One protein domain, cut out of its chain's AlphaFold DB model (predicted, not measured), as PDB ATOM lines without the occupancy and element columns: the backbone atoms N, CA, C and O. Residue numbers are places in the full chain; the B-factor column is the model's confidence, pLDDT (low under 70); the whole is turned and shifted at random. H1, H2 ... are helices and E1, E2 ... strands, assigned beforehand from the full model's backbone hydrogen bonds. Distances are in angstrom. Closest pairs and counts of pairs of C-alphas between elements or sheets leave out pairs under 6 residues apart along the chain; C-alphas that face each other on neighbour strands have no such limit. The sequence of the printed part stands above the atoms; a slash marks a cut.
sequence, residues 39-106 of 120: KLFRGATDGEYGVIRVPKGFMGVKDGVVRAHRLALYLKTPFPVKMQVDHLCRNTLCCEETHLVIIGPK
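What this domain is: This is residues 39 to 106 of the 120 residues of the protein "HNHc domain-containing protein" of marine sediment metagenome (UniProt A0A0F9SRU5). A short helix, H1, sits between two small, separate strand hairpins, E1 with E2 and E3 with E4, and long loops make up much of the rest. The printed part has 68 residues, with one named helix and four named strands in the order E1, E2, H1, E3, E4. Both sheets, E1 - E2 and E3 - E4, are antiparallel, and the class is mixed, helices and strands, with under half of the residues in named elements. The whole is compact and rounded, with a radius of gyration of the C-alphas of 11.2 A and spans of 29 by 26 by 20 A.

How they stand to each other: Start at residues 45 to 46, which pair antiparallel with residues 49 to 50 of E1, residues 49 to 53. E1 forms a hairpin with E2, residues 65 to 67, at 145 degrees between directions; look for N 52 and O 66, 2.9 A apart. Next comes H1, residues 68 to 76; its closest C-alphas to E1 are those of Ala 68 and Val 51, 4.8 A apart. In H1, 4 of 5 O i to N i+4 pairs are within hydrogen-bond range. Further on, E3, residues 83 to 87, and E4, residues 100 to 105, form a hairpin at 149 degrees, with N 84 and O 104 at 2.8 A. The closest C-alphas of H1 and E3 are those of Arg 70 and Val 85, 6.2 A apart; for H1 and E4, those of Leu 73 and Leu 100, 7.4 A. E1 and E2 are each apart from E3 and E4.

Where its parts are: Find C-alpha 49 at (177.249, 217.380, 245.078); E1 runs 13.3 A from there, and E2 7.1 A. H1 runs 12.8 A to C-alpha 76 at (182.055, 219.518, 226.378). E3 measures 13.7 A, and E4 15.1 A, ending at C-alpha 105 at (165.982, 210.237, 230.711).

The domain as a whole: The C-alphas farthest apart, those of Lys 56 and Cys 89, are 29.8 A apart. The printed part has no cut; the links E1 to E2 and E3 to E4 are long. Mean pLDDT of the printed part is 87.8, with residue 106 under 70.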
ATOM      1  N   LYS A  39     188.807 215.222 238.598       91.38
ATOM      2  CA  LYS A  39     188.794 216.689 238.654       91.38
ATOM      3  C   LYS A  39     187.777 217.148 239.685       91.38
ATOM      4  O   LYS A  39     186.601 217.303 239.360       91.38
ATOM      5  N   LEU A  40     188.214 217.311 240.929       91.75
ATOM      6  CA  LEU A  40     187.323 217.648 242.037       91.75
ATOM      7  C   LEU A  40     186.803 219.080 241.932       91.75
ATOM      8  O   LEU A  40     187.562 220.035 241.777       91.75
ATOM      9  N   PHE A  41     185.492 219.225 242.064       91.44
ATOM     10  CA  PHE A  41     184.839 220.508 242.214       91.44
ATOM     11  C   PHE A  41     185.034 221.035 243.638       91.44
ATOM     12  O   PHE A  41     184.699 220.358 244.604       91.44
ATOM     13  N   ARG A  42     185.555 222.261 243.759       90.31
ATOM     14  CA  ARG A  42     185.857 222.919 245.047       90.31
ATOM     15  C   ARG A  42     184.979 224.144 245.338       90.31
ATOM     16  O   ARG A  42     185.289 224.926 246.228       90.31
ATOM     17  N   GLY A  43     183.932 224.354 244.540       91.94
ATOM     18  CA  GLY A  43     182.989 225.458 244.725       91.94
ATOM     19  C   GLY A  43     181.882 225.134 245.731       91.94
ATOM     20  O   GLY A  43     182.034 224.271 246.589       91.94
ATOM     21  N   ALA A  44     180.743 225.818 245.596       93.94
ATOM     22  CA  ALA A  44     179.575 225.604 246.450       93.94
ATOM     23  C   ALA A  44     179.007 224.182 246.313       93.94
ATOM     24  O   ALA A  44     178.904 223.653 245.206       93.94
ATOM     25  N   THR A  45     178.581 223.585 247.418       93.44
ATOM     26  CA  THR A  45     177.989 222.245 247.438       93.44
ATOM     27  C   THR A  45     176.541 222.280 247.920       93.44
ATOM     28  O   THR A  45     176.135 223.179 248.653       93.44
ATOM     29  N   ASP A  46     175.761 221.302 247.470       90.12
ATOM     30  CA  ASP A  46     174.423 220.970 247.961       90.12
ATOM     31  C   ASP A  46     174.419 219.471 248.293       90.12
ATOM     32  O   ASP A  46     174.513 218.617 247.401       90.12
ATOM     33  N   GLY A  47     174.448 219.152 249.589       90.25
ATOM     34  CA  GLY A  47     174.809 217.819 250.075       90.25
ATOM     35  C   GLY A  47     176.218 217.418 249.625       90.25
ATOM     36  O   GLY A  47     177.175 218.176 249.774       90.25
ATOM     37  N   GLU A  48     176.342 216.229 249.036       88.50
ATOM     38  CA  GLU A  48     177.614 215.693 248.531       88.50
ATOM     39  C   GLU A  48     177.953 216.174 247.108       88.50
ATOM     40  O   GLU A  48     178.995 215.817 246.560       88.50
ATOM     41  N   TYR A  49     177.087 216.970 246.472       88.44
ATOM     42  CA  TYR A  49     177.249 217.380 245.078       88.44
ATOM     43  C   TYR A  49     177.727 218.824 244.947       88.44
ATOM     44  O   TYR A  49     177.217 219.731 245.596       88.44
ATOM     45  N   GLY A  50     178.640 219.064 244.007       90.88
ATOM     46  CA  GLY A  50     178.983 220.417 243.577       90.88
ATOM     47  C   GLY A  50     177.832 221.077 242.816       90.88
ATOM     48  O   GLY A  50     177.205 220.435 241.966       90.88
ATOM     49  N   VAL A  51     177.584 222.362 243.062       93.25
ATOM     50  CA  VAL A  51     176.542 223.155 242.397       93.25
ATOM     51  C   VAL A  51     177.085 224.471 241.850       93.25
ATOM     52  O   VAL A  51     177.995 225.089 242.400       93.25
ATOM     53  N   ILE A  52     176.523 224.907 240.721       92.56
ATOM     54  CA  ILE A  52     176.913 226.141 240.036       92.56
ATOM     55  C   ILE A  52     175.665 226.947 239.703       92.56
ATOM     56  O   ILE A  52     174.682 226.419 239.176       92.56
ATOM     57  N   ARG A  53     175.734 228.255 239.967       92.81
ATOM     58  CA  ARG A  53     174.700 229.198 239.555       92.81
ATOM     59  C   ARG A  53     174.843 229.529 238.070       92.81
ATOM     60  O   ARG A  53     175.900 229.966 237.619       92.81
ATOM     61  N   VAL A  54     173.767 229.347 237.319       89.19
ATOM     62  CA  VAL A  54     173.656 229.610 235.881       89.19
ATOM     63  C   VAL A  54     172.489 230.566 235.606       89.19
ATOM     64  O   VAL A  54     171.609 230.720 236.455       89.19
ATOM     65  N   PRO A  55     172.452 231.238 234.439       88.44
ATOM     66  CA  PRO A  55     171.301 232.053 234.059       88.44
ATOM     67  C   PRO A  55     169.995 231.248 234.096       88.44
ATOM     68  O   PRO A  55     169.978 230.066 233.746       88.44
ATOM     69  N   LYS A  56     168.887 231.888 234.485       83.31
ATOM     70  CA  LYS A  56     167.562 231.247 234.468       83.31
ATOM     71  C   LYS A  56     167.230 230.741 233.059       83.31
ATOM     72  O   LYS A  56     167.526 231.415 232.075       83.31
ATOM     73  N   GLY A  57     166.643 229.549 232.967       79.19
ATOM     74  CA  GLY A  57     166.324 228.890 231.695       79.19
ATOM     75  C   GLY A  57     167.514 228.203 231.013       79.19
ATOM     76  O   GLY A  57     167.312 227.409 230.093       79.19
ATOM     77  N   PHE A  58     168.750 228.426 231.473       82.44
ATOM     78  CA  PHE A  58     169.906 227.682 230.983       82.44
ATOM     79  C   PHE A  58     169.769 226.205 231.364       82.44
ATOM     80  O   PHE A  58     169.475 225.895 232.513       82.44
ATOM     81  N   MET A  59     169.941 225.287 230.407       78.94
ATOM     82  CA  MET A  59     169.688 223.852 230.617       78.94
ATOM     83  C   MET A  59     168.316 223.561 231.261       78.94
ATOM     84  O   MET A  59     168.198 222.641 232.064       78.94
ATOM     85  N   GLY A  60     167.288 224.361 230.955       76.62
ATOM     86  CA  GLY A  60     165.920 224.155 231.443       76.62
ATOM     87  C   GLY A  60     165.728 224.279 232.959       76.62
ATOM     88  O   GLY A  60     164.680 223.865 233.452       76.62
ATOM     89  N   VAL A  61     166.691 224.833 233.711       80.19
ATOM     90  CA  VAL A  61     166.521 225.042 235.158       80.19
ATOM     91  C   VAL A  61     165.778 226.341 235.476       80.19
ATOM     92  O   VAL A  61     166.110 227.414 234.961       80.19
ATOM     93  N   LYS A  62     164.780 226.248 236.364       75.75
ATOM     94  CA  LYS A  62     163.946 227.379 236.805       75.75
ATOM     95  C   LYS A  62     164.694 228.300 237.775       75.75
ATOM     96  O   LYS A  62     164.692 229.516 237.595       75.75
ATOM     97  N   ASP A  63     165.406 227.708 238.732       81.00
ATOM     98  CA  ASP A  63     166.035 228.437 239.845       81.00
ATOM     99  C   ASP A  63     167.492 228.842 239.571       81.00
ATOM    100  O   ASP A  63     168.146 229.474 240.400       81.00
ATOM    101  N   GLY A  64     168.000 228.527 238.375       86.50
ATOM    102  CA  GLY A  64     169.345 228.919 237.951       86.50
ATOM    103  C   GLY A  64     170.458 228.223 238.735       86.50
ATOM    104  O   GLY A  64     171.533 228.792 238.885       86.50
ATOM    105  N   VAL A  65     170.222 227.014 239.247       89.19
ATOM    106  CA  VAL A  65     171.244 226.175 239.891       89.19
ATOM    107  C   VAL A  65     171.299 224.831 239.175       89.19
ATOM    108  O   VAL A  65     170.268 224.214 238.917       89.19
ATOM    109  N   VAL A  66     172.505 224.387 238.827       91.19
ATOM    110  CA  VAL A  66     172.762 223.089 238.184       91.19
ATOM    111  C   VAL A  66     173.871 222.344 238.916       91.19
ATOM    112  O   VAL A  66     174.776 222.961 239.479       91.19
ATOM    113  N   ARG A  67     173.838 221.009 238.858       92.38
ATOM    114  CA  ARG A  67     174.945 220.173 239.340       92.38
ATOM    115  C   ARG A  67     176.207 220.438 238.514       92.38
ATOM    116  O   ARG A  67     176.152 220.467 237.283       92.38
ATOM    117  N   ALA A  68     177.341 220.602 239.187       93.69
ATOM    118  CA  ALA A  68     178.609 221.001 238.585       93.69
ATOM    119  C   ALA A  68     179.104 219.993 237.536       93.69
ATOM    120  O   ALA A  68     179.427 220.391 236.418       93.69
ATOM    121  N   HIS A  69     179.070 218.694 237.850       92.94
ATOM    122  CA  HIS A  69     179.478 217.632 236.921       92.94
ATOM    123  C   HIS A  69     178.635 217.634 235.640       92.94
ATOM    124  O   HIS A  69     179.146 217.477 234.532       92.94
ATOM    125  N   ARG A  70     177.333 217.898 235.779       92.69
ATOM    126  CA  ARG A  70     176.396 217.958 234.662       92.69
ATOM    127  C   ARG A  70     176.719 219.133 233.743       92.69
ATOM    128  O   ARG A  70     176.687 218.980 232.525       92.69
ATOM    129  N   LEU A  71     177.035 220.292 234.322       92.19
ATOM    130  CA  LEU A  71     177.467 221.456 233.556       92.19
ATOM    131  C   LEU A  71     178.802 221.189 232.849       92.19
ATOM    132  O   LEU A  71     178.932 221.517 231.673       92.19
ATOM    133  N   ALA A  72     179.764 220.575 233.543       91.94
ATOM    134  CA  ALA A  72     181.073 220.244 232.989       91.94
ATOM    135  C   ALA A  72     180.951 219.357 231.740       91.94
ATOM    136  O   ALA A  72     181.492 219.711 230.690       91.94
ATOM    137  N   LEU A  73     180.162 218.279 231.817       92.62
ATOM    138  CA  LEU A  73     179.907 217.406 230.672       92.62
ATOM    139  C   LEU A  73     179.151 218.134 229.553       92.62
ATOM    140  O   LEU A  73     179.539 218.039 228.394       92.62
ATOM    141  N   TYR A  74     178.116 218.913 229.881       91.88
ATOM    142  CA  TYR A  74     177.301 219.613 228.879       91.88
ATOM    143  C   TYR A  74     178.099 220.650 228.074       91.88
ATOM    144  O   TYR A  74     177.856 220.852 226.883       91.88
ATOM    145  N   LEU A  75     179.062 221.324 228.713       89.69
ATOM    146  CA  LEU A  75     179.942 222.279 228.037       89.69
ATOM    147  C   LEU A  75     180.873 221.606 227.024       89.69
ATOM    148  O   LEU A  75     181.282 222.261 226.064       89.69
ATOM    149  N   LYS A  76     181.192 220.329 227.238       90.06
ATOM    150  CA  LYS A  76     182.055 219.518 226.378       90.06
ATOM    151  C   LYS A  76     181.268 218.835 225.270       90.06
ATOM    152  O   LYS A  76     181.565 219.050 224.098       90.06
ATOM    153  N   THR A  77     180.211 218.129 225.645       87.69
ATOM    154  CA  THR A  77     179.308 217.437 224.728       87.69
ATOM    155  C   THR A  77     177.873 217.770 225.127       87.69
ATOM    156  O   THR A  77     177.370 217.219 226.105       87.69
ATOM    157  N   PRO A  78     177.192 218.688 224.418       88.69
ATOM    158  CA  PRO A  78     175.801 219.015 224.707       88.69
ATOM    159  C   PRO A  78     174.899 217.784 224.574       88.69
ATOM    160  O   PRO A  78     174.961 217.068 223.580       88.69
ATOM    161  N   PHE A  79     174.023 217.572 225.552       87.19
ATOM    162  CA  PHE A  79     173.064 216.466 225.579       87.19
ATOM    163  C   PHE A  79     171.667 216.962 225.991       87.19
ATOM    164  O   PHE A  79     171.542 218.052 226.566       87.19
ATOM    165  N   PRO A  80     170.595 216.197 225.710       87.31
ATOM    166  CA  PRO A  80     169.237 216.568 226.091       87.31
ATOM    167  C   PRO A  80     169.084 216.870 227.589       87.31
ATOM    168  O   PRO A  80     169.486 216.096 228.456       87.31
ATOM    169  N   VAL A  81     168.412 217.979 227.912       83.38
ATOM    170  CA  VAL A  81     168.218 218.459 229.296       83.38
ATOM    171  C   VAL A  81     167.499 217.445 230.200       83.38
ATOM    172  O   VAL A  81     167.667 217.463 231.414       83.38
ATOM    173  N   LYS A  82     166.727 216.515 229.643       83.62
ATOM    174  CA  LYS A  82     166.015 215.510 230.444       83.62
ATOM    175  C   LYS A  82     166.875 214.306 230.839       83.62
ATOM    176  O   LYS A  82     166.408 213.489 231.626       83.62
ATOM    177  N   MET A  83     168.104 214.192 230.333       86.12
ATOM    178  CA  MET A  83     168.980 213.070 230.667       86.12
ATOM    179  C   MET A  83     169.639 213.233 232.038       86.12
ATOM    180  O   MET A  83     169.918 214.355 232.472       86.12
ATOM    181  N   GLN A  84     169.868 212.121 232.727       87.69
ATOM    182  CA  GLN A  84     170.658 212.054 233.950       87.69
ATOM    183  C   GLN A  84     172.135 211.807 233.624       87.69
ATOM    184  O   GLN A  84     172.468 211.213 232.601       87.69
ATOM    185  N   VAL A  85     173.009 212.289 234.504       89.69
ATOM    186  CA  VAL A  85     174.457 212.084 234.432       89.69
ATOM    187  C   VAL A  85     174.883 211.452 235.746       89.69
ATOM    188  O   VAL A  85     174.476 211.952 236.796       89.69
ATOM    189  N   ASP A  86     175.675 210.389 235.673       89.25
ATOM    190  CA  ASP A  86     176.163 209.643 236.830       89.25
ATOM    191  C   ASP A  86     177.688 209.499 236.822       89.25
ATOM    192  O   ASP A  86     178.340 209.655 235.783       89.25
ATOM    193  N   HIS A  87     178.253 209.233 237.996       89.81
ATOM    194  CA  HIS A  87     179.685 209.126 238.238       89.81
ATOM    195  C   HIS A  87     180.150 207.674 238.209       89.81
ATOM    196  O   HIS A  87     179.981 206.935 239.176       89.81
ATOM    197  N   LEU A  88     180.900 207.306 237.173       87.50
ATOM    198  CA  LEU A  88     181.606 206.022 237.126       87.50
ATOM    199  C   LEU A  88     182.641 205.905 238.260       87.50
ATOM    200  O   LEU A  88     182.884 204.824 238.789       87.50
ATOM    201  N   CYS A  89     183.221 207.037 238.670       83.62
ATOM    202  CA  CYS A  89     184.212 207.103 239.743       83.62
ATOM    203  C   CYS A  89     183.622 207.119 241.166       83.62
ATOM    204  O   CYS A  89     184.383 207.217 242.127       83.62
ATOM    205  N   ARG A  90     182.284 207.099 241.317       85.25
ATOM    206  CA  ARG A  90     181.557 207.222 242.601       85.25
ATOM    207  C   ARG A  90     181.937 208.435 243.468       85.25
ATOM    208  O   ARG A  90     181.568 208.502 244.635       85.25
ATOM    209  N   ASN A  91     182.646 209.409 242.904       88.12
ATOM    210  CA  ASN A  91     182.983 210.658 243.564       88.12
ATOM    211  C   ASN A  91     182.041 211.756 243.064       88.12
ATOM    212  O   ASN A  91     182.203 212.268 241.957       88.12
ATOM    213  N   THR A  92     181.075 212.128 243.896       90.44
ATOM    214  CA  THR A  92     180.006 213.096 243.596       90.44
ATOM    215  C   THR A  92     180.510 214.510 243.284       90.44
ATOM    216  O   THR A  92     179.815 215.285 242.612       90.44
ATOM    217  N   LEU A  93     181.732 214.843 243.718       91.81
ATOM    218  CA  LEU A  93     182.415 216.104 243.423       91.81
ATOM    219  C   LEU A  93     183.238 216.053 242.129       91.81
ATOM    220  O   LEU A  93     183.746 217.085 241.698       91.81
ATOM    221  N   CYS A  94     183.390 214.896 241.483       92.94
ATOM    222  CA  CYS A  94     184.174 214.789 240.258       92.94
ATOM    223  C   CYS A  94     183.467 215.454 239.065       92.94
ATOM    224  O   CYS A  94     182.302 215.193 238.773       92.94
ATOM    225  N   CYS A  95     184.206 216.281 238.333       93.38
ATOM    226  CA  CYS A  95     183.794 216.927 237.088       93.38
ATOM    227  C   CYS A  95     184.626 216.461 235.879       93.38
ATOM    228  O   CYS A  95     184.538 217.072 234.814       93.38
ATOM    229  N   GLU A  96     185.458 215.421 236.030       92.00
ATOM    230  CA  GLU A  96     186.175 214.827 234.896       92.00
ATOM    231  C   GLU A  96     185.181 214.126 233.973       92.00
ATOM    232  O   GLU A  96     184.477 213.206 234.370       92.00
ATOM    233  N   GLU A  97     185.167 214.563 232.722       89.44
ATOM    234  CA  GLU A  97     184.275 214.105 231.661       89.44
ATOM    235  C   GLU A  97     184.391 212.594 231.399       89.44
ATOM    236  O   GLU A  97     183.370 211.943 231.207       89.44
ATOM    237  N   THR A  98     185.589 212.006 231.495       88.94
ATOM    238  CA  THR A  98     185.780 210.548 231.347       88.94
ATOM    239  C   THR A  98     185.248 209.729 232.524       88.94
ATOM    240  O   THR A  98     185.227 208.505 232.453       88.94
ATOM    241  N   HIS A  99     184.855 210.372 233.628       88.44
ATOM    242  CA  HIS A  99     184.271 209.710 234.800       88.44
ATOM    243  C   HIS A  99     182.752 209.872 234.858       88.44
ATOM    244  O   HIS A  99     182.143 209.495 235.861       88.44
ATOM    245  N   LEU A 100     182.151 210.463 233.823       90.69
ATOM    246  CA  LEU A 100     180.727 210.738 233.749       90.69
ATOM    247  C   LEU A 100     180.092 209.919 232.634       90.69
ATOM    248  O   LEU A 100     180.642 209.798 231.542       90.69
ATOM    249  N   VAL A 101     178.901 209.401 232.900       89.50
ATOM    250  CA  VAL A 101     178.095 208.676 231.918       89.50
ATOM    251  C   VAL A 101     176.675 209.224 231.905       89.50
ATOM    252  O   VAL A 101     176.147 209.662 232.925       89.50
ATOM    253  N   ILE A 102     176.061 209.239 230.726       90.19
ATOM    254  CA  ILE A 102     174.672 209.653 230.548       90.19
ATOM    255  C   ILE A 102     173.792 208.407 230.678       90.19
ATOM    256  O   ILE A 102     173.843 207.537 229.816       90.19
ATOM    257  N   ILE A 103     172.976 208.329 231.731       84.81
ATOM    258  CA  ILE A 103     172.191 207.123 232.079       84.81
ATOM    259  C   ILE A 103     170.725 207.183 231.603       84.81
ATOM    260  O   ILE A 103     169.852 206.522 232.151       84.81
ATOM    261  N   GLY A 104     170.435 207.974 230.563       77.38
ATOM    262  CA  GLY A 104     169.093 208.078 229.973       77.38
ATOM    263  C   GLY A 104     168.184 209.130 230.629       77.38
ATOM    264  O   GLY A 104     168.636 209.916 231.469       77.38
ATOM    265  N   PRO A 105     166.919 209.254 230.179       73.38
ATOM    266  CA  PRO A 105     165.982 210.237 230.711       73.38
ATOM    267  C   PRO A 105     165.726 209.994 232.198       73.38
ATOM    268  O   PRO A 105     165.688 208.856 232.652       73.38
ATOM    269  N   LYS A 106     165.525 211.074 232.962       59.62
ATOM    270  CA  LYS A 106     165.132 210.991 234.369       59.62
ATOM    271  C   LYS A 106     163.751 210.340 234.479       59.62
ATOM    272  O   LYS A 106     162.743 211.038 234.486       59.62
TER     273      LYS A 106